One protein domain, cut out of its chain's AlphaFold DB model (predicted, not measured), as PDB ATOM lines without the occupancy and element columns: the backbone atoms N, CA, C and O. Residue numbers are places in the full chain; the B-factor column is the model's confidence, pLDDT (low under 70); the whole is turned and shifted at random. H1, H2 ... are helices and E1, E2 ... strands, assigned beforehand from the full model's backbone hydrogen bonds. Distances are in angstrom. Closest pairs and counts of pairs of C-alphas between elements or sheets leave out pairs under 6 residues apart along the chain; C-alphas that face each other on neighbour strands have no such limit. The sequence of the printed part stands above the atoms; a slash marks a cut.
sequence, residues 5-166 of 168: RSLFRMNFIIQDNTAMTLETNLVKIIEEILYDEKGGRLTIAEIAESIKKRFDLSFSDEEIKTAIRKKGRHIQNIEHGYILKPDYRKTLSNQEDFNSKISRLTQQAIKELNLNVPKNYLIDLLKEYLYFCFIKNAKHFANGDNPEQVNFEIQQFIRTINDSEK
ATOM      1  N   ARG A   5     355.706 203.901 197.195       44.44
ATOM      2  CA  ARG A   5     356.490 202.908 197.946       44.44
ATOM      3  C   ARG A   5     356.519 203.159 199.460       44.44
ATOM      4  O   ARG A   5     356.306 202.204 200.212       44.44
ATOM      5  N   SER A   6     356.661 204.414 199.893       44.22
ATOM      6  CA  SER A   6     356.786 204.767 201.315       44.22
ATOM      7  C   SER A   6     355.477 204.600 202.094       44.22
ATOM      8  O   SER A   6     355.471 204.173 203.250       44.22
ATOM      9  N   LEU A   7     354.340 204.880 201.453       44.97
ATOM     10  CA  LEU A   7     353.009 204.766 202.064       44.97
ATOM     11  C   LEU A   7     352.575 203.315 202.279       44.97
ATOM     12  O   LEU A   7     351.785 203.006 203.172       44.97
ATOM     13  N   PHE A   8     353.121 202.401 201.487       46.12
ATOM     14  CA  PHE A   8     352.655 201.028 201.459       46.12
ATOM     15  C   PHE A   8     353.417 200.069 202.371       46.12
ATOM     16  O   PHE A   8     352.824 199.123 202.899       46.12
ATOM     17  N   ARG A   9     354.689 200.351 202.666       49.25
ATOM     18  CA  ARG A   9     355.378 199.709 203.794       49.25
ATOM     19  C   ARG A   9     354.778 200.115 205.130       49.25
ATOM     20  O   ARG A   9     354.599 199.260 205.994       49.25
ATOM     21  N   MET A  10     354.372 201.375 205.273       45.81
ATOM     22  CA  MET A  10     353.671 201.876 206.460       45.81
ATOM     23  C   MET A  10     352.362 201.151 206.748       45.81
ATOM     24  O   MET A  10     352.019 200.901 207.899       45.81
ATOM     25  N   ASN A  11     351.645 200.747 205.710       44.56
ATOM     26  CA  ASN A  11     350.429 199.987 205.905       44.56
ATOM     27  C   ASN A  11     350.706 198.555 206.417       44.56
ATOM     28  O   ASN A  11     349.958 198.031 207.235       44.56
ATOM     29  N   PHE A  12     351.842 197.956 206.039       40.53
ATOM     30  CA  PHE A  12     352.320 196.694 206.622       40.53
ATOM     31  C   PHE A  12     352.815 196.864 208.067       40.53
ATOM     32  O   PHE A  12     352.673 195.982 208.905       40.53
ATOM     33  N   ILE A  13     353.366 198.036 208.367       42.75
ATOM     34  CA  ILE A  13     353.801 198.449 209.700       42.75
ATOM     35  C   ILE A  13     352.618 198.602 210.665       42.75
ATOM     36  O   ILE A  13     352.789 198.290 211.840       42.75
ATOM     37  N   ILE A  14     351.470 199.063 210.163       44.12
ATOM     38  CA  ILE A  14     350.236 199.315 210.919       44.12
ATOM     39  C   ILE A  14     349.344 198.067 211.006       44.12
ATOM     40  O   ILE A  14     348.666 197.883 212.011       44.12
ATOM     41  N   GLN A  15     349.343 197.187 209.996       43.38
ATOM     42  CA  GLN A  15     348.536 195.955 210.020       43.38
ATOM     43  C   GLN A  15     348.989 194.927 211.069       43.38
ATOM     44  O   GLN A  15     348.213 194.030 211.399       43.38
ATOM     45  N   ASP A  16     350.179 195.087 211.651       40.72
ATOM     46  CA  ASP A  16     350.569 194.397 212.883       40.72
ATOM     47  C   ASP A  16     349.904 195.110 214.079       40.72
ATOM     48  O   ASP A  16     350.541 195.778 214.892       40.72
ATOM     49  N   ASN A  17     348.572 195.017 214.143       42.69
ATOM     50  CA  ASN A  17     347.663 195.691 215.081       42.69
ATOM     51  C   ASN A  17     347.803 195.204 216.546       42.69
ATOM     52  O   ASN A  17     346.847 195.202 217.321       42.69
ATOM     53  N   THR A  18     349.001 194.792 216.956       41.47
ATOM     54  CA  THR A  18     349.357 194.616 218.363       41.47
ATOM     55  C   THR A  18     349.916 195.934 218.883       41.47
ATOM     56  O   THR A  18     351.086 196.225 218.677       41.47
ATOM     57  N   ALA A  19     349.061 196.751 219.514       45.66
ATOM     58  CA  ALA A  19     349.398 197.896 220.378       45.66
ATOM     59  C   ALA A  19     350.838 198.443 220.223       45.66
ATOM     60  O   ALA A  19     351.677 198.332 221.120       45.66
ATOM     61  N   MET A  20     351.150 198.999 219.051       57.41
ATOM     62  CA  MET A  20     352.479 199.532 218.778       57.41
ATOM     63  C   MET A  20     352.603 200.932 219.386       57.41
ATOM     64  O   MET A  20     351.741 201.784 219.181       57.41
ATOM     65  N   THR A  21     353.675 201.186 220.144       65.31
ATOM     66  CA  THR A  21     353.906 202.511 220.749       65.31
ATOM     67  C   THR A  21     354.207 203.560 219.674       65.31
ATOM     68  O   THR A  21     354.761 203.219 218.623       65.31
ATOM     69  N   LEU A  22     353.920 204.838 219.962       68.56
ATOM     70  CA  LEU A  22     354.262 205.986 219.107       68.56
ATOM     71  C   LEU A  22     355.700 205.893 218.576       68.56
ATOM     72  O   LEU A  22     355.930 206.043 217.381       68.56
ATOM     73  N   GLU A  23     356.664 205.563 219.439       75.31
ATOM     74  CA  GLU A  23     358.074 205.455 219.053       75.31
ATOM     75  C   GLU A  23     358.341 204.326 218.062       75.31
ATOM     76  O   GLU A  23     359.235 204.432 217.228       75.31
ATOM     77  N   THR A  24     357.585 203.232 218.153       75.12
ATOM     78  CA  THR A  24     357.760 202.090 217.254       75.12
ATOM     79  C   THR A  24     357.222 202.423 215.865       75.12
ATOM     80  O   THR A  24     357.850 202.078 214.866       75.12
ATOM     81  N   ASN A  25     356.106 203.151 215.795       72.25
ATOM     82  CA  ASN A  25     355.572 203.655 214.533       72.25
ATOM     83  C   ASN A  25     356.501 204.714 213.938       72.25
ATOM     84  O   ASN A  25     356.913 204.569 212.791       72.25
ATOM     85  N   LEU A  26     356.905 205.710 214.731       81.44
ATOM     86  CA  LEU A  26     357.789 206.789 214.298       81.44
ATOM     87  C   LEU A  26     359.133 206.262 213.776       81.44
ATOM     88  O   LEU A  26     359.569 206.682 212.709       81.44
ATOM     89  N   VAL A  27     359.763 205.288 214.442       86.69
ATOM     90  CA  VAL A  27     360.998 204.664 213.927       86.69
ATOM     91  C   VAL A  27     360.797 204.043 212.559       86.69
ATOM     92  O   VAL A  27     361.629 204.239 211.683       86.69
ATOM     93  N   LYS A  28     359.686 203.346 212.348       79.31
ATOM     94  CA  LYS A  28     359.404 202.716 211.065       79.31
ATOM     95  C   LYS A  28     359.164 203.751 209.948       79.31
ATOM     96  O   LYS A  28     359.563 203.515 208.811       79.31
ATOM     97  N   ILE A  29     358.595 204.923 210.268       80.75
ATOM     98  CA  ILE A  29     358.541 206.075 209.342       80.75
ATOM     99  C   ILE A  29     359.954 206.538 208.972       80.75
ATOM    100  O   ILE A  29     360.263 206.759 207.802       80.75
ATOM    101  N   ILE A  30     360.811 206.696 209.981       88.19
ATOM    102  CA  ILE A  30     362.182 207.185 209.814       88.19
ATOM    103  C   ILE A  30     363.011 206.194 208.988       88.19
ATOM    104  O   ILE A  30     363.742 206.611 208.095       88.19
ATOM    105  N   GLU A  31     362.883 204.892 209.245       87.31
ATOM    106  CA  GLU A  31     363.566 203.837 208.488       87.31
ATOM    107  C   GLU A  31     363.217 203.887 206.997       87.31
ATOM    108  O   GLU A  31     364.110 203.731 206.166       87.31
ATOM    109  N   GLU A  32     361.957 204.167 206.657       79.31
ATOM    110  CA  GLU A  32     361.520 204.305 205.266       79.31
ATOM    111  C   GLU A  32     362.112 205.548 204.598       79.31
ATOM    112  O   GLU A  32     362.662 205.470 203.499       79.31
ATOM    113  N   ILE A  33     362.089 206.692 205.288       86.19
ATOM    114  CA  ILE A  33     362.719 207.923 204.794       86.19
ATOM    115  C   ILE A  33     364.211 207.686 204.515       86.19
ATOM    116  O   ILE A  33     364.705 208.048 203.449       86.19
ATOM    117  N   LEU A  34     364.920 207.030 205.440       89.31
ATOM    118  CA  LEU A  34     366.342 206.703 205.295       89.31
ATOM    119  C   LEU A  34     366.609 205.630 204.221       89.31
ATOM    120  O   LEU A  34     367.708 205.564 203.661       89.31
ATOM    121  N   TYR A  35     365.638 204.762 203.931       84.88
ATOM    122  CA  TYR A  35     365.738 203.772 202.861       84.88
ATOM    123  C   TYR A  35     365.613 204.411 201.472       84.88
ATOM    124  O   TYR A  35     366.366 204.049 200.560       84.88
ATOM    125  N   ASP A  36     364.720 205.383 201.306       77.69
ATOM    126  CA  ASP A  36     364.539 206.081 200.028       77.69
ATOM    127  C   ASP A  36     365.677 207.055 199.728       77.69
ATOM    128  O   ASP A  36     366.040 207.264 198.565       77.69
ATOM    129  N   GLU A  37     366.296 207.602 200.772       79.56
ATOM    130  CA  GLU A  37     367.472 208.442 200.633       79.56
ATOM    131  C   GLU A  37     368.668 207.562 200.245       79.56
ATOM    132  O   GLU A  37     369.281 206.922 201.098       79.56
ATOM    133  N   LYS A  38     368.943 207.451 198.933       64.06
ATOM    134  CA  LYS A  38     369.891 206.542 198.236       64.06
ATOM    135  C   LYS A  38     371.334 206.532 198.794       64.06
ATOM    136  O   LYS A  38     372.280 206.894 198.104       64.06
ATOM    137  N   GLY A  39     371.515 206.086 200.032       61.94
ATOM    138  CA  GLY A  39     372.763 206.175 200.793       61.94
ATOM    139  C   GLY A  39     373.037 207.553 201.406       61.94
ATOM    140  O   GLY A  39     374.128 207.758 201.932       61.94
ATOM    141  N   GLY A  40     372.082 208.488 201.337       71.25
ATOM    142  CA  GLY A  40     372.216 209.804 201.957       71.25
ATOM    143  C   GLY A  40     372.058 209.726 203.475       71.25
ATOM    144  O   GLY A  40     371.282 208.923 203.992       71.25
ATOM    145  N   ARG A  41     372.822 210.552 204.192       89.75
ATOM    146  CA  ARG A  41     372.654 210.764 205.635       89.75
ATOM    147  C   ARG A  41     371.671 211.901 205.851       89.75
ATOM    148  O   ARG A  41     371.772 212.900 205.148       89.75
ATOM    149  N   LEU A  42     370.779 211.759 206.827       94.50
ATOM    150  CA  LEU A  42     369.823 212.807 207.180       94.50
ATOM    151  C   LEU A  42     370.007 213.251 208.629       94.50
ATOM    152  O   LEU A  42     370.159 212.439 209.544       94.50
ATOM    153  N   THR A  43     369.973 214.554 208.846       95.62
ATOM    154  CA  THR A  43     369.847 215.185 210.159       95.62
ATOM    155  C   THR A  43     368.429 215.015 210.711       95.62
ATOM    156  O   THR A  43     367.496 214.673 209.985       95.62
ATOM    157  N   ILE A  44     368.233 215.287 212.006       95.19
ATOM    158  CA  ILE A  44     366.892 215.274 212.617       95.19
ATOM    159  C   ILE A  44     365.942 216.243 211.899       95.19
ATOM    160  O   ILE A  44     364.806 215.872 211.622       95.19
ATOM    161  N   ALA A  45     366.423 217.435 211.539       93.81
ATOM    162  CA  ALA A  45     365.629 218.435 210.833       93.81
ATOM    163  C   ALA A  45     365.192 217.948 209.441       93.81
ATOM    164  O   ALA A  45     364.026 218.085 209.080       93.81
ATOM    165  N   GLU A  46     366.093 217.316 208.684       94.44
ATOM    166  CA  GLU A  46     365.768 216.758 207.363       94.44
ATOM    167  C   GLU A  46     364.818 215.557 207.460       94.44
ATOM    168  O   GLU A  46     363.938 215.390 206.610       94.44
ATOM    169  N   ILE A  47     364.951 214.738 208.510       93.81
ATOM    170  CA  ILE A  47     363.991 213.674 208.820       93.81
ATOM    171  C   ILE A  47     362.621 214.295 209.110       93.81
ATOM    172  O   ILE A  47     361.644 213.902 208.479       93.81
ATOM    173  N   ALA A  48     362.534 215.284 210.004       91.00
ATOM    174  CA  ALA A  48     361.281 215.954 210.359       91.00
ATOM    175  C   ALA A  48     360.606 216.597 209.137       91.00
ATOM    176  O   ALA A  48     359.407 216.419 208.907       91.00
ATOM    177  N   GLU A  49     361.382 217.295 208.307       90.88
ATOM    178  CA  GLU A  49     360.898 217.907 207.075       90.88
ATOM    179  C   GLU A  49     360.410 216.853 206.073       90.88
ATOM    180  O   GLU A  49     359.350 217.019 205.464       90.88
ATOM    181  N   SER A  50     361.135 215.741 205.932       87.94
ATOM    182  CA  SER A  50     360.735 214.623 205.074       87.94
ATOM    183  C   SER A  50     359.447 213.970 205.561       87.94
ATOM    184  O   SER A  50     358.573 213.682 204.741       87.94
ATOM    185  N   ILE A  51     359.281 213.794 206.877       83.56
ATOM    186  CA  ILE A  51     358.040 213.280 207.461       83.56
ATOM    187  C   ILE A  51     356.876 214.212 207.111       83.56
ATOM    188  O   ILE A  51     355.858 213.760 206.584       83.56
ATOM    189  N   LYS A  52     357.047 215.519 207.331       80.38
ATOM    190  CA  LYS A  52     356.016 216.519 207.046       80.38
ATOM    191  C   LYS A  52     355.638 216.553 205.571       80.38
ATOM    192  O   LYS A  52     354.459 216.502 205.240       80.38
ATOM    193  N   LYS A  53     356.622 216.577 204.671       80.56
ATOM    194  CA  LYS A  53     356.382 216.620 203.220       80.56
ATOM    195  C   LYS A  53     355.706 215.356 202.693       80.56
ATOM    196  O   LYS A  53     354.845 215.449 201.819       80.56
ATOM    197  N   ARG A  54     356.116 214.178 203.172       74.19
ATOM    198  CA  ARG A  54     355.636 212.890 202.642       74.19
ATOM    199  C   ARG A  54     354.315 212.452 203.271       74.19
ATOM    200  O   ARG A  54     353.487 211.866 202.576       74.19
ATOM    201  N   PHE A  55     354.107 212.761 204.549       68.69
ATOM    202  CA  PHE A  55     353.021 212.190 205.347       68.69
ATOM    203  C   PHE A  55     352.079 213.222 205.975       68.69
ATOM    204  O   PHE A  55     351.066 212.812 206.527       68.69
ATOM    205  N   ASP A  56     352.367 214.526 205.872       66.38
ATOM    206  CA  ASP A  56     351.601 215.593 206.540       66.38
ATOM    207  C   ASP A  56     351.549 215.417 208.073       66.38
ATOM    208  O   ASP A  56     350.567 215.739 208.740       66.38
ATOM    209  N   LEU A  57     352.631 214.870 208.639       70.94
ATOM    210  CA  LEU A  57     352.813 214.672 210.078       70.94
ATOM    211  C   LEU A  57     353.940 215.565 210.578       70.94
ATOM    212  O   LEU A  57     354.940 215.764 209.891       70.94
ATOM    213  N   SER A  58     353.796 216.090 211.789       79.44
ATOM    214  CA  SER A  58     354.830 216.896 212.434       79.44
ATOM    215  C   SER A  58     355.224 216.239 213.746       79.44
ATOM    216  O   SER A  58     354.359 215.926 214.555       79.44
ATOM    217  N   PHE A  59     356.526 216.054 213.940       81.56
ATOM    218  CA  PHE A  59     357.118 215.587 215.188       81.56
ATOM    219  C   PHE A  59     358.222 216.557 215.584       81.56
ATOM    220  O   PHE A  59     358.920 217.097 214.722       81.56
ATOM    221  N   SER A  60     358.375 216.779 216.881       87.44
ATOM    222  CA  SER A  60     359.496 217.529 217.430       87.44
ATOM    223  C   SER A  60     360.805 216.750 217.298       87.44
ATOM    224  O   SER A  60     360.833 215.515 217.255       87.44
ATOM    225  N   ASP A  61     361.919 217.478 217.314       91.94
ATOM    226  CA  ASP A  61     363.254 216.884 217.310       91.94
ATOM    227  C   ASP A  61     363.444 215.872 218.451       91.94
ATOM    228  O   ASP A  61     364.078 214.833 218.263       91.94
ATOM    229  N   GLU A  62     362.885 216.149 219.632       90.81
ATOM    230  CA  GLU A  62     362.993 215.266 220.798       90.81
ATOM    231  C   GLU A  62     362.172 213.983 220.654       90.81
ATOM    232  O   GLU A  62     362.625 212.923 221.095       90.81
ATOM    233  N   GLU A  63     361.014 214.027 219.990       86.56
ATOM    234  CA  GLU A  63     360.243 212.823 219.665       86.56
ATOM    235  C   GLU A  63     361.011 211.924 218.699       86.56
ATOM    236  O   GLU A  63     361.138 210.722 218.944       86.56
ATOM    237  N   ILE A  64     361.604 212.505 217.653       92.12
ATOM    238  CA  ILE A  64     362.413 211.772 216.670       92.12
ATOM    239  C   ILE A  64     363.638 211.153 217.353       92.12
ATOM    240  O   ILE A  64     363.872 209.947 217.238       92.12
ATOM    241  N   LYS A  65     364.398 211.942 218.126       93.00
ATOM    242  CA  LYS A  65     365.557 211.443 218.887       93.00
ATOM    243  C   LYS A  65     365.159 210.337 219.860       93.00
ATOM    244  O   LYS A  65     365.833 209.308 219.940       93.00
ATOM    245  N   THR A  66     364.063 210.524 220.595       90.06
ATOM    246  CA  THR A  66     363.564 209.545 221.567       90.06
ATOM    247  C   THR A  66     363.157 208.249 220.885       90.06
ATOM    248  O   THR A  66     363.513 207.174 221.374       90.06
ATOM    249  N   ALA A  67     362.472 208.334 219.747       88.75
ATOM    250  CA  ALA A  67     362.051 207.173 218.984       88.75
ATOM    251  C   ALA A  67     363.258 206.378 218.473       88.75
ATOM    252  O   ALA A  67     363.369 205.185 218.771       88.75
ATOM    253  N   ILE A  68     364.217 207.045 217.819       93.88
ATOM    254  CA  ILE A  68     365.459 206.412 217.347       93.88
ATOM    255  C   ILE A  68     366.196 205.750 218.517       93.88
ATOM    256  O   ILE A  68     366.568 204.582 218.427       93.88
ATOM    257  N   ARG A  69     366.340 206.444 219.652       92.88
ATOM    258  CA  ARG A  69     367.022 205.909 220.840       92.88
ATOM    259  C   ARG A  69     366.330 204.670 221.415       92.88
ATOM    260  O   ARG A  69     367.008 203.720 221.795       92.88
ATOM    261  N   LYS A  70     364.998 204.677 221.527       90.00
ATOM    262  CA  LYS A  70     364.242 203.587 222.170       90.00
ATOM    263  C   LYS A  70     364.021 202.385 221.251       90.00
ATOM    264  O   LYS A  70     363.981 201.254 221.737       90.00
ATOM    265  N   LYS A  71     363.794 202.616 219.955       88.56
ATOM    266  CA  LYS A  71     363.279 201.600 219.021       88.56
ATOM    267  C   LYS A  71     364.087 201.473 217.721       88.56
ATOM    268  O   LYS A  71     363.936 200.463 217.043       88.56
ATOM    269  N   GLY A  72     364.979 202.415 217.403       90.12
ATOM    270  CA  GLY A  72     365.722 202.514 216.136       90.12
ATOM    271  C   GLY A  72     366.883 201.534 215.985       90.12
ATOM    272  O   GLY A  72     368.005 201.939 215.696       90.12
ATOM    273  N   ARG A  73     366.642 200.231 216.175       91.25
ATOM    274  CA  ARG A  73     367.688 199.188 216.136       91.25
ATOM    275  C   ARG A  73     368.405 199.095 214.786       91.25
ATOM    276  O   ARG A  73     369.554 198.646 214.748       91.25
ATOM    277  N   HIS A  74     367.752 199.511 213.704       91.19
ATOM    278  CA  HIS A  74     368.287 199.480 212.342       91.19
ATOM    279  C   HIS A  74     368.825 200.833 211.863       91.19
ATOM    280  O   HIS A  74     369.310 200.936 210.738       91.19
ATOM    281  N   ILE A  75     368.785 201.852 212.721       92.94
ATOM    282  CA  ILE A  75     369.271 203.196 212.433       92.94
ATOM    283  C   ILE A  75     370.636 203.360 213.102       92.94
ATOM    284  O   ILE A  75     370.840 202.968 214.252       92.94
ATOM    285  N   GLN A  76     371.591 203.926 212.376       93.00
ATOM    286  CA  GLN A  76     372.919 204.239 212.881       93.00
ATOM    287  C   GLN A  76     373.106 205.753 212.904       93.00
ATOM    288  O   GLN A  76     372.899 206.422 211.893       93.00
ATOM    289  N   ASN A  77     373.510 206.286 214.056       93.12
ATOM    290  CA  ASN A  77     374.016 207.649 214.147       93.12
ATOM    291  C   ASN A  77     375.460 207.670 213.629       93.12
ATOM    292  O   ASN A  77     376.278 206.843 214.036       93.12
ATOM    293  N   ILE A  78     375.742 208.584 212.710       89.56
ATOM    294  CA  ILE A  78     377.067 208.832 212.144       89.56
ATOM    295  C   ILE A  78     377.396 210.318 212.276       89.56
ATOM    296  O   ILE A  78     376.549 211.125 212.672       89.56
ATOM    297  N   GLU A  79     378.619 210.697 211.916       84.81
ATOM    298  CA  GLU A  79     379.012 212.101 211.892       84.81
ATOM    299  C   GLU A  79     378.022 212.919 211.041       84.81
ATOM    300  O   GLU A  79     377.782 212.630 209.866       84.81
ATOM    301  N   HIS A  80     377.403 213.916 211.678       84.12
ATOM    302  CA  HIS A  80     376.405 214.810 211.089       84.12
ATOM    303  C   HIS A  80     375.093 214.167 210.596       84.12
ATOM    304  O   HIS A  80     374.425 214.757 209.748       84.12
ATOM    305  N   GLY A  81     374.663 213.013 211.121       92.62
ATOM    306  CA  GLY A  81     373.307 212.535 210.827       92.62
ATOM    307  C   GLY A  81     373.012 211.085 211.177       92.62
ATOM    308  O   GLY A  81     373.687 210.446 211.982       92.62
ATOM    309  N   TYR A  82     371.960 210.569 210.554       95.06
ATOM    310  CA  TYR A  82     371.480 209.205 210.693       95.06
ATOM    311  C   TYR A  82     371.426 208.531 209.327       95.06
ATOM    312  O   TYR A  82     371.092 209.156 208.320       95.06
ATOM    313  N   ILE A  83     371.751 207.243 209.314       93.25
ATOM    314  CA  ILE A  83     371.631 206.365 208.151       93.25
ATOM    315  C   ILE A  83     370.911 205.081 208.546       93.25
ATOM    316  O   ILE A  83     370.908 204.681 209.715       93.25
ATOM    317  N   LEU A  84     370.346 204.394 207.559       91.00
ATOM    318  CA  LEU A  84     369.906 203.018 207.735       91.00
ATOM    319  C   LEU A  84     371.112 202.078 207.666       91.00
ATOM    320  O   LEU A  84     371.952 202.214 206.773       91.00
ATOM    321  N   LYS A  85     371.197 201.107 208.580       91.12
ATOM    322  CA  LYS A  85     372.305 200.147 208.580       91.12
ATOM    323  C   LYS A  85     372.359 199.369 207.246       91.12
ATOM    324  O   LYS A  85     371.310 198.939 206.749       91.12
ATOM    325  N   PRO A  86     373.549 199.163 206.645       86.38
ATOM    326  CA  PRO A  86     373.672 198.554 205.316       86.38
ATOM    327  C   PRO A  86     373.123 197.124 205.199       86.38
ATOM    328  O   PRO A  86     372.598 196.746 204.152       86.38
ATOM    329  N   ASP A  87     373.244 196.325 206.258       86.38
ATOM    330  CA  ASP A  87     372.704 194.965 206.359       86.38
ATOM    331  C   ASP A  87     371.172 194.964 206.299       86.38
ATOM    332  O   ASP A  87     370.581 194.229 205.509       86.38
ATOM    333  N   TYR A  88     370.526 195.859 207.047       84.12
ATOM    334  CA  TYR A  88     369.076 196.012 207.012       84.12
ATOM    335  C   TYR A  88     368.589 196.555 205.664       84.12
ATOM    336  O   TYR A  88     367.577 196.097 205.140       84.12
ATOM    337  N   ARG A  89     369.356 197.452 205.034       79.00
ATOM    338  CA  ARG A  89     369.068 197.953 203.680       79.00
ATOM    339  C   ARG A  89     369.006 196.819 202.648       79.00
ATOM    340  O   ARG A  89     368.109 196.820 201.810       79.00
ATOM    341  N   LYS A  90     369.908 195.831 202.741       78.12
ATOM    342  CA  LYS A  90     369.886 194.613 201.904       78.12
ATOM    343  C   LYS A  90     368.673 193.729 202.198       78.12
ATOM    344  O   LYS A  90     368.062 193.190 201.280       78.12
ATOM    345  N   THR A  91     368.297 193.594 203.469       76.88
ATOM    346  CA  THR A  91     367.074 192.876 203.852       76.88
ATOM    347  C   THR A  91     365.846 193.526 203.223       76.88
ATOM    348  O   THR A  91     365.032 192.836 202.618       76.88
ATOM    349  N   LEU A  92     365.745 194.854 203.296       71.19
ATOM    350  CA  LEU A  92     364.653 195.611 202.693       71.19
ATOM    351  C   LEU A  92     364.636 195.504 201.162       71.19
ATOM    352  O   LEU A  92     363.549 195.454 200.598       71.19
ATOM    353  N   SER A  93     365.783 195.438 200.482       71.81
ATOM    354  CA  SER A  93     365.806 195.264 199.020       71.81
ATOM    355  C   SER A  93     365.379 193.870 198.556       71.81
ATOM    356  O   SER A  93     364.955 193.720 197.418       71.81
ATOM    357  N   ASN A  94     365.491 192.857 199.422       68.25
ATOM    358  CA  ASN A  94     365.129 191.470 199.109       68.25
ATOM    359  C   ASN A  94     363.653 191.146 199.392       68.25
ATOM    360  O   ASN A  94     363.203 190.036 199.114       68.25
ATOM    361  N   GLN A  95     362.907 192.074 199.989       67.38
ATOM    362  CA  GLN A  95     361.478 191.892 200.226       67.38
ATOM    363  C   GLN A  95     360.688 192.055 198.921       67.38
ATOM    364  O   GLN A  95     361.027 192.901 198.096       67.38
ATOM    365  N   GLU A  96     359.616 191.262 198.762       65.06
ATOM    366  CA  GLU A  96     358.631 191.442 197.685       65.06
ATOM    367  C   GLU A  96     358.175 192.907 197.678       65.06
ATOM    368  O   GLU A  96     357.764 193.438 198.717       65.06
ATOM    369  N   ASP A  97     358.271 193.570 196.522       66.62
ATOM    370  CA  ASP A  97     357.801 194.940 196.413       66.62
ATOM    371  C   ASP A  97     356.282 194.981 196.618       66.62
ATOM    372  O   ASP A  97     355.536 194.060 196.268       66.62
ATOM    373  N   PHE A  98     355.805 196.064 197.221       66.19
ATOM    374  CA  PHE A  98     354.403 196.157 197.587       66.19
ATOM    375  C   PHE A  98     353.459 196.076 196.386       66.19
ATOM    376  O   PHE A  98     352.396 195.470 196.501       66.19
ATOM    377  N   ASN A  99     353.820 196.681 195.251       66.25
ATOM    378  CA  ASN A  99     352.951 196.687 194.078       66.25
ATOM    379  C   ASN A  99     352.747 195.260 193.562       66.25
ATOM    380  O   ASN A  99     351.623 194.885 193.227       66.25
ATOM    381  N   SER A 100     353.794 194.434 193.592       71.94
ATOM    382  CA  SER A 100     353.697 193.000 193.320       71.94
ATOM    383  C   SER A 100     352.813 192.284 194.343       71.94
ATOM    384  O   SER A 100     351.889 191.561 193.955       71.94
ATOM    385  N   LYS A 101     353.009 192.548 195.641       72.44
ATOM    386  CA  LYS A 101     352.223 191.920 196.713       72.44
ATOM    387  C   LYS A 101     350.735 192.271 196.647       72.44
ATOM    388  O   LYS A 101     349.902 191.367 196.686       72.44
ATOM    389  N   ILE A 102     350.380 193.554 196.531       73.31
ATOM    390  CA  ILE A 102     348.980 193.996 196.446       73.31
ATOM    391  C   ILE A 102     348.340 193.469 195.165       73.31
ATOM    392  O   ILE A 102     347.261 192.898 195.216       73.31
ATOM    393  N   SER A 103     349.046 193.524 194.034       78.12
ATOM    394  CA  SER A 103     348.570 192.982 192.761       78.12
ATOM    395  C   SER A 103     348.251 191.489 192.854       78.12
ATOM    396  O   SER A 103     347.228 191.041 192.326       78.12
ATOM    397  N   ARG A 104     349.094 190.717 193.551       83.50
ATOM    398  CA  ARG A 104     348.887 189.287 193.802       83.50
ATOM    399  C   ARG A 104     347.692 189.031 194.722       83.50
ATOM    400  O   ARG A 104     346.843 188.213 194.377       83.50
ATOM    401  N   LEU A 105     347.599 189.735 195.851       78.88
ATOM    402  CA  LEU A 105     346.497 189.583 196.810       78.88
ATOM    403  C   LEU A 105     345.151 190.014 196.213       78.88
ATOM    404  O   LEU A 105     344.169 189.292 196.340       78.88
ATOM    405  N   THR A 106     345.107 191.133 195.488       80.81
ATOM    406  CA  THR A 106     343.900 191.590 194.788       80.81
ATOM    407  C   THR A 106     343.461 190.578 193.733       80.81
ATOM    408  O   THR A 106     342.278 190.272 193.623       80.81
ATOM    409  N   GLN A 107     344.405 189.999 192.985       86.56
ATOM    410  CA  GLN A 107     344.090 188.956 192.008       86.56
ATOM    411  C   GLN A 107     343.502 187.699 192.659       86.56
ATOM    412  O   GLN A 107     342.621 187.070 192.070       86.56
ATOM    413  N   GLN A 108     344.014 187.320 193.830       83.50
ATOM    414  CA  GLN A 108     343.505 186.198 194.610       83.50
ATOM    415  C   GLN A 108     342.087 186.492 195.121       83.50
ATOM    416  O   GLN A 108     341.186 185.702 194.859       83.50
ATOM    417  N   ALA A 109     341.862 187.667 195.713       78.38
ATOM    418  CA  ALA A 109     340.554 188.083 196.218       78.38
ATOM    419  C   ALA A 109     339.481 188.145 195.117       78.38
ATOM    420  O   ALA A 109     338.375 187.656 195.314       78.38
ATOM    421  N   ILE A 110     339.811 188.677 193.931       85.62
ATOM    422  CA  ILE A 110     338.887 188.706 192.782       85.62
ATOM    423  C   ILE A 110     338.433 187.293 192.400       85.62
ATOM    424  O   ILE A 110     337.256 187.089 192.115       85.62
ATOM    425  N   LYS A 111     339.354 186.319 192.407       89.06
ATOM    426  CA  LYS A 111     339.046 184.920 192.080       89.06
ATOM    427  C   LYS A 111     338.214 184.249 193.171       89.06
ATOM    428  O   LYS A 111     337.229 183.598 192.852       89.06
ATOM    429  N   GLU A 112     338.611 184.402 194.430       89.94
ATOM    430  CA  GLU A 112     337.951 183.763 195.577       89.94
ATOM    431  C   GLU A 112     336.531 184.291 195.801       89.94
ATOM    432  O   GLU A 112     335.629 183.521 196.116       89.94
ATOM    433  N   LEU A 113     336.323 185.593 195.601       89.75
ATOM    434  CA  LEU A 113     335.038 186.261 195.808       89.75
ATOM    435  C   LEU A 113     334.215 186.403 194.517       89.75
ATOM    436  O   LEU A 113     333.131 186.979 194.548       89.75
ATOM    437  N   ASN A 114     334.722 185.892 193.389       90.50
ATOM    438  CA  ASN A 114     334.099 185.979 192.066       90.50
ATOM    439  C   ASN A 114     333.660 187.413 191.692       90.50
ATOM    440  O   ASN A 114     332.543 187.647 191.228       90.50
ATOM    441  N   LEU A 115     334.536 188.391 191.937       86.94
ATOM    442  CA  LEU A 115     334.226 189.804 191.716       86.94
ATOM    443  C   LEU A 115     334.326 190.151 190.230       86.94
ATOM    444  O   LEU A 115     335.364 189.949 189.603       86.94
ATOM    445  N   ASN A 116     333.281 190.768 189.682       89.62
ATOM    446  CA  ASN A 116     333.295 191.302 188.322       89.62
ATOM    447  C   ASN A 116     333.746 192.771 188.311       89.62
ATOM    448  O   ASN A 116     332.976 193.669 187.978       89.62
ATOM    449  N   VAL A 117     334.988 193.021 188.737       85.00
ATOM    450  CA  VAL A 117     335.578 194.368 188.785       85.00
ATOM    451  C   VAL A 117     336.966 194.388 188.142       85.00
ATOM    452  O   VAL A 117     337.718 193.416 188.271       85.00
ATOM    453  N   PRO A 118     337.360 195.488 187.470       88.50
ATOM    454  CA  PRO A 118     338.712 195.623 186.949       88.50
ATOM    455  C   PRO A 118     339.745 195.569 188.078       88.50
ATOM    456  O   PRO A 118     339.668 196.319 189.050       88.50
ATOM    457  N   LYS A 119     340.765 194.719 187.922       84.44
ATOM    458  CA  LYS A 119     341.842 194.560 188.911       84.44
ATOM    459  C   LYS A 119     342.495 195.889 189.296       84.44
ATOM    460  O   LYS A 119     342.710 196.132 190.477       84.44
ATOM    461  N   ASN A 120     342.808 196.729 188.310       83.38
ATOM    462  CA  ASN A 120     343.503 197.994 188.551       83.38
ATOM    463  C   ASN A 120     342.642 198.966 189.360       83.38
ATOM    464  O   ASN A 120     343.146 199.553 190.304       83.38
ATOM    465  N   TYR A 121     341.337 199.029 189.080       80.94
ATOM    466  CA  TYR A 121     340.402 199.831 189.870       80.94
ATOM    467  C   TYR A 121     340.395 199.405 191.342       80.94
ATOM    468  O   TYR A 121     340.498 200.237 192.238       80.94
ATOM    469  N   LEU A 122     340.348 198.094 191.606       76.62
ATOM    470  CA  LEU A 122     340.370 197.582 192.974       76.62
ATOM    471  C   LEU A 122     341.722 197.818 193.664       76.62
ATOM    472  O   LEU A 122     341.757 198.082 194.862       76.62
ATOM    473  N   ILE A 123     342.834 197.746 192.925       75.50
ATOM    474  CA  ILE A 123     344.157 198.117 193.444       75.50
ATOM    475  C   ILE A 123     344.170 199.592 193.839       75.50
ATOM    476  O   ILE A 123     344.598 199.893 194.948       75.50
ATOM    477  N   ASP A 124     343.696 200.489 192.979       73.56
ATOM    478  CA  ASP A 124     343.695 201.929 193.246       73.56
ATOM    479  C   ASP A 124     342.816 202.267 194.460       73.56
ATOM    480  O   ASP A 124     343.271 202.948 195.377       73.56
ATOM    481  N   LEU A 125     341.622 201.671 194.551       70.38
ATOM    482  CA  LEU A 125     340.732 201.819 195.706       70.38
ATOM    483  C   LEU A 125     341.381 201.312 197.004       70.38
ATOM    484  O   LEU A 125     341.316 201.965 198.044       70.38
ATOM    485  N   LEU A 126     342.040 200.149 196.957       71.31
ATOM    486  CA  LEU A 126     342.772 199.621 198.107       71.31
ATOM    487  C   LEU A 126     343.918 200.556 198.487       71.31
ATOM    488  O   LEU A 126     344.098 200.847 199.662       71.31
ATOM    489  N   LYS A 127     344.680 201.067 197.520       66.06
ATOM    490  CA  LYS A 127     345.759 202.024 197.777       66.06
ATOM    491  C   LYS A 127     345.238 203.281 198.478       66.06
ATOM    492  O   LYS A 127     345.831 203.699 199.474       66.06
ATOM    493  N   GLU A 128     344.124 203.841 198.013       62.88
ATOM    494  CA  GLU A 128     343.470 205.001 198.627       62.88
ATOM    495  C   GLU A 128     342.944 204.704 200.034       62.88
ATOM    496  O   GLU A 128     343.189 205.475 200.963       62.88
ATOM    497  N   TYR A 129     342.285 203.562 200.230       65.38
ATOM    498  CA  TYR A 129     341.789 203.147 201.540       65.38
ATOM    499  C   TYR A 129     342.929 202.966 202.551       65.38
ATOM    500  O   TYR A 129     342.857 203.438 203.685       65.38
ATOM    501  N   LEU A 130     344.021 202.323 202.137       62.94
ATOM    502  CA  LEU A 130     345.195 202.120 202.982       62.94
ATOM    503  C   LEU A 130     345.893 203.453 203.304       62.94
ATOM    504  O   LEU A 130     346.336 203.655 204.435       62.94
ATOM    505  N   TYR A 131     345.928 204.389 202.350       57.53
ATOM    506  CA  TYR A 131     346.398 205.758 202.570       57.53
ATOM    507  C   TYR A 131     345.542 206.510 203.595       57.53
ATOM    508  O   TYR A 131     346.070 207.155 204.502       57.53
ATOM    509  N   PHE A 132     344.219 206.404 203.481       57.16
ATOM    510  CA  PHE A 132     343.282 207.017 204.415       57.16
ATOM    511  C   PHE A 132     343.444 206.454 205.833       57.16
ATOM    512  O   PHE A 132     343.593 207.223 206.785       57.16
ATOM    513  N   CYS A 133     343.495 205.127 205.973       58.09
ATOM    514  CA  CYS A 133     343.758 204.455 207.247       58.09
ATOM    515  C   CYS A 133     345.090 204.904 207.859       58.09
ATOM    516  O   CYS A 133     345.156 205.180 209.056       58.09
ATOM    517  N   PHE A 134     346.134 205.042 207.035       58.75
ATOM    518  CA  PHE A 134     347.425 205.558 207.471       58.75
ATOM    519  C   PHE A 134     347.319 206.983 208.027       58.75
ATOM    520  O   PHE A 134     347.726 207.211 209.165       58.75
ATOM    521  N   ILE A 135     346.757 207.932 207.265       54.28
ATOM    522  CA  ILE A 135     346.618 209.330 207.708       54.28
ATOM    523  C   ILE A 135     345.831 209.404 209.004       54.28
ATOM    524  O   ILE A 135     346.217 210.133 209.915       54.28
ATOM    525  N   LYS A 136     344.715 208.680 209.075       57.50
ATOM    526  CA  LYS A 136     343.834 208.715 210.232       57.50
ATOM    527  C   LYS A 136     344.575 208.223 211.468       57.50
ATOM    528  O   LYS A 136     344.714 208.975 212.427       57.50
ATOM    529  N   ASN A 137     345.167 207.033 211.397       56.72
ATOM    530  CA  ASN A 137     345.968 206.485 212.486       56.72
ATOM    531  C   ASN A 137     347.101 207.438 212.881       56.72
ATOM    532  O   ASN A 137     347.281 207.728 214.057       56.72
ATOM    533  N   ALA A 138     347.831 207.983 211.910       53.97
ATOM    534  CA  ALA A 138     348.956 208.870 212.165       53.97
ATOM    535  C   ALA A 138     348.563 210.219 212.796       53.97
ATOM    536  O   ALA A 138     349.275 210.701 213.677       53.97
ATOM    537  N   LYS A 139     347.422 210.805 212.410       53.78
ATOM    538  CA  LYS A 139     346.874 212.017 213.045       53.78
ATOM    539  C   LYS A 139     346.416 211.749 214.476       53.78
ATOM    540  O   LYS A 139     346.704 212.547 215.360       53.78
ATOM    541  N   HIS A 140     345.787 210.606 214.724       55.22
ATOM    542  CA  HIS A 140     345.419 210.187 216.076       55.22
ATOM    543  C   HIS A 140     346.650 209.892 216.954       55.22
ATOM    544  O   HIS A 140     346.671 210.267 218.123       55.22
ATOM    545  N   PHE A 141     347.720 209.315 216.389       51.06
ATOM    546  CA  PHE A 141     348.997 209.111 217.086       51.06
ATOM    547  C   PHE A 141     349.695 210.427 217.454       51.06
ATOM    548  O   PHE A 141     350.262 210.514 218.539       51.06
ATOM    549  N   ALA A 142     349.645 211.441 216.586       48.44
ATOM    550  CA  ALA A 142     350.183 212.772 216.884       48.44
ATOM    551  C   ALA A 142     349.366 213.512 217.962       48.44
ATOM    552  O   ALA A 142     349.915 214.334 218.692       48.44
ATOM    553  N   ASN A 143     348.072 213.194 218.086       53.00
ATOM    554  CA  ASN A 143     347.164 213.816 219.051       53.00
ATOM    555  C   ASN A 143     347.040 213.047 220.383       53.00
ATOM    556  O   ASN A 143     346.502 213.592 221.343       53.00
ATOM    557  N   GLY A 144     347.558 211.813 220.469       49.72
ATOM    558  CA  GLY A 144     347.519 210.987 221.683       49.72
ATOM    559  C   GLY A 144     346.200 210.238 221.925       49.72
ATOM    560  O   GLY A 144     345.920 209.871 223.066       49.72
ATOM    561  N   ASP A 145     345.397 210.001 220.884       52.88
ATOM    562  CA  ASP A 145     344.073 209.371 221.009       52.88
ATOM    563  C   ASP A 145     344.144 207.850 221.271       52.88
ATOM    564  O   ASP A 145     345.075 207.156 220.848       52.88
ATOM    565  N   ASN A 146     343.123 207.303 221.950       55.72
ATOM    566  CA  ASN A 146     343.010 205.870 222.260       55.72
ATOM    567  C   ASN A 146     342.836 205.033 220.964       55.72
ATOM    568  O   ASN A 146     341.889 205.278 220.211       55.72
ATOM    569  N   PRO A 147     343.657 203.987 220.729       53.62
ATOM    570  CA  PRO A 147     343.523 203.061 219.596       53.62
ATOM    571  C   PRO A 147     342.117 202.470 219.379       53.62
ATOM    572  O   PRO A 147     341.716 202.213 218.242       53.62
ATOM    573  N   GLU A 148     341.346 202.255 220.447       55.34
ATOM    574  CA  GLU A 148     339.975 201.728 220.369       55.34
ATOM    575  C   GLU A 148     339.011 202.714 219.701       55.34
ATOM    576  O   GLU A 148     338.158 202.318 218.902       55.34
ATOM    577  N   GLN A 149     339.185 204.008 219.974       57.88
ATOM    578  CA  GLN A 149     338.389 205.077 219.379       57.88
ATOM    579  C   GLN A 149     338.683 205.200 217.881       57.88
ATOM    580  O   GLN A 149     337.767 205.317 217.069       57.88
ATOM    581  N   VAL A 150     339.949 205.056 217.493       52.66
ATOM    582  CA  VAL A 150     340.366 205.082 216.087       52.66
ATOM    583  C   VAL A 150     339.740 203.933 215.298       52.66
ATOM    584  O   VAL A 150     339.157 204.145 214.230       52.66
ATOM    585  N   ASN A 151     339.791 202.718 215.850       55.72
ATOM    586  CA  ASN A 151     339.146 201.555 215.246       55.72
ATOM    587  C   ASN A 151     337.633 201.761 215.103       55.72
ATOM    588  O   ASN A 151     337.070 201.435 214.057       55.72
ATOM    589  N   PHE A 152     336.977 202.343 216.108       62.84
ATOM    590  CA  PHE A 152     335.554 202.660 216.037       62.84
ATOM    591  C   PHE A 152     335.238 203.636 214.898       62.84
ATOM    592  O   PHE A 152     334.341 203.383 214.095       62.84
ATOM    593  N   GLU A 153     335.991 204.725 214.767       55.72
ATOM    594  CA  GLU A 153     335.722 205.715 213.729       55.72
ATOM    595  C   GLU A 153     336.070 205.218 212.315       55.72
ATOM    596  O   GLU A 153     335.469 205.670 211.339       55.72
ATOM    597  N   ILE A 154     337.054 204.325 212.157       53.69
ATOM    598  CA  ILE A 154     337.316 203.638 210.879       53.69
ATOM    599  C   ILE A 154     336.110 202.771 210.503       53.69
ATOM    600  O   ILE A 154     335.638 202.834 209.369       53.69
ATOM    601  N   GLN A 155     335.555 202.024 211.460       56.75
ATOM    602  CA  GLN A 155     334.353 201.216 211.241       56.75
ATOM    603  C   GLN A 155     333.139 202.075 210.858       56.75
ATOM    604  O   GLN A 155     332.383 201.692 209.966       56.75
ATOM    605  N   GLN A 156     332.963 203.252 211.470       59.22
ATOM    606  CA  GLN A 156     331.893 204.183 211.081       59.22
ATOM    607  C   GLN A 156     332.078 204.711 209.654       59.22
ATOM    608  O   GLN A 156     331.120 204.756 208.885       59.22
ATOM    609  N   PHE A 157     333.304 205.054 209.263       49.75
ATOM    610  CA  PHE A 157     333.588 205.515 207.904       49.75
ATOM    611  C   PHE A 157     333.294 204.437 206.849       49.75
ATOM    612  O   PHE A 157     332.606 204.713 205.870       49.75
ATOM    613  N   ILE A 158     333.724 203.192 207.087       50.19
ATOM    614  CA  ILE A 158     333.424 202.051 206.203       50.19
ATOM    615  C   ILE A 158     331.910 201.846 206.069       50.19
ATOM    616  O   ILE A 158     331.413 201.628 204.967       50.19
ATOM    617  N   ARG A 159     331.158 201.952 207.175       58.88
ATOM    618  CA  ARG A 159     329.687 201.901 207.136       58.88
ATOM    619  C   ARG A 159     329.104 203.018 206.279       58.88
ATOM    620  O   ARG A 159     328.248 202.747 205.455       58.88
ATOM    621  N   THR A 160     329.627 204.234 206.411       52.34
ATOM    622  CA  THR A 160     329.146 205.395 205.649       52.34
ATOM    623  C   THR A 160     329.346 205.210 204.139       52.34
ATOM    624  O   THR A 160     328.454 205.540 203.365       52.34
ATOM    625  N   ILE A 161     330.472 204.622 203.715       47.12
ATOM    626  CA  ILE A 161     330.706 204.260 202.306       47.12
ATOM    627  C   ILE A 161     329.699 203.194 201.852       47.12
ATOM    628  O   ILE A 161     329.008 203.385 200.855       47.12
ATOM    629  N   ASN A 162     329.559 202.110 202.618       47.94
ATOM    630  CA  ASN A 162     328.656 201.006 202.278       47.94
ATOM    631  C   ASN A 162     327.174 201.417 202.246       47.94
ATOM    632  O   ASN A 162     326.381 200.809 201.530       47.94
ATOM    633  N   ASP A 163     326.791 202.421 203.032       53.75
ATOM    634  CA  ASP A 163     325.429 202.954 203.064       53.75
ATOM    635  C   ASP A 163     325.193 203.984 201.945       53.75
ATOM    636  O   ASP A 163     324.073 204.096 201.445       53.75
ATOM    637  N   SER A 164     326.242 204.677 201.479       44.78
ATOM    638  CA  SER A 164     326.172 205.571 200.313       44.78
ATOM    639  C   SER A 164     326.002 204.832 198.978       44.78
ATOM    640  O   SER A 164     325.429 205.387 198.048       44.78
ATOM    641  N   GLU A 165     326.401 203.557 198.904       44.34
ATOM    642  CA  GLU A 165     326.129 202.668 197.760       44.34
ATOM    643  C   GLU A 165     324.729 202.017 197.810       44.34
ATOM    644  O   GLU A 165     324.344 201.295 196.891       44.34
ATOM    645  N   LYS A 166     323.952 202.256 198.879       42.62
ATOM    646  CA  LYS A 166     322.609 201.684 199.089       42.62
ATOM    647  C   LYS A 166     321.459 202.677 198.938       42.62
ATOM    648  O   LYS A 166     320.310 202.291 199.159       42.62
TER     649      LYS A 166
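This is residues 5 to 166 of the 168 residues of an uncharacterized protein of Lachnospiraceae bacterium A2 (UniProt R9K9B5). A small hairpin of strands, E1 and E2, sits at one end of an elongated model, next to a lobe of three crossed helices, H2, H3 and H4; at the other end H6, the long H7 and H8 make a zigzag. H1 lies in the middle, packed between H2 and H7, while H5 leads from the hairpin toward H6, and residues 159 to 166, of which 159 to 164 belong to H8, stick out. The printed part has 162 residues, with eight named helices and two named strands in the order H1, H2, H3, H4, E1, E2, H5, H6, H7, H8; the sheet, in the order E1, E2, is antiparallel, and the class is mostly helix. The whole is compact, with a radius of gyration of the C-alphas of 17.6 A, and spans 57 by 35 by 26 A.

E1 is residues 75 to 78, beginning at C-alpha 75 at (369.271, 203.196, 212.433), and E2 is residues 81 to 84. Before them come H1, residues 5 to 15, from C-alpha 5 at (356.490, 202.908, 197.946); H2, residues 22 to 36, 21.7 A from first to last C-alpha; H3, residues 44 to 55; and H4, residues 61 to 71. After them come H5, residues 86 to 93, and H6, residues 98 to 112, 20.7 A long. H7, residues 119 to 143, is the longest helix at 36.2 A. H8, residues 147 to 164, is 26.1 A long and ends at C-alpha 164 at (326.172, 205.571, 200.313).

E1 and E2 form a hairpin with 143 degrees between their directions; N 76 and O 83 are 2.8 A apart and N 83 and O 76 are 2.9 A apart, both within hydrogen-bond range. The closest C-alphas of H2 and E2, those of Leu 34 and Leu 84, are 5.7 A apart. H2 and H4 touch, about perpendicular at 85 degrees, with the C-alphas of Glu 23 and Ala 67 closest at 4.3 A. H2 and H3 touch, about perpendicular at 90 degrees, the closest C-alphas being those of Ile 30 and Ile 47 at 6.8 A. H3 and H4 also touch, about perpendicular at 90 degrees, with the C-alphas of Ile 44 and Asp 61 closest at 6.2 A. H5 touches no helix; it is close to H2 but not clearly touching, with the C-alphas of Tyr 35 and Arg 89 closest at 6.8 A. H1 and H2 form a helical hairpin and touch at a shallow tilt of 26 degrees, opposite ways, the closest C-alphas being those of Ser 6 and Glu 32 at 6.2 A. H7 touches H1 with residues 127 to 134 alone, at a steep tilt of 68 degrees, only just short of perpendicular, with the C-alphas of Asn 11 and Leu 130 closest at 6.4 A. H6 and H1 only just touch, with 3 pairs of C-alphas within 8 A, the closest being Phe 8 and Phe 98 at 6.5 A. H7 touches H6 with residues 119 to 123 alone, at a steep tilt of 61 degrees, opposite ways, with the C-alphas of Thr 106 and Ile 123 closest at 6.7 A. H7 and H8 form a helical hairpin and touch at a tilt of 37 degrees, only just steep, with the C-alphas of Asn 137 and Val 150 closest at 6.8 A. H6 and H8 are apart. In H2 to H8 every O i to N i+4 pair is within hydrogen-bond range; in H1, 6 of 7 are.

The two C-alphas farthest apart, those of Glu 79 and Lys 166, are 58.8 A apart. The printed part has no cut and no long link. The mean pLDDT of the printed part is 72.0, and 68 residues are under 70, among them residues 5 to 22 and 127 to 166.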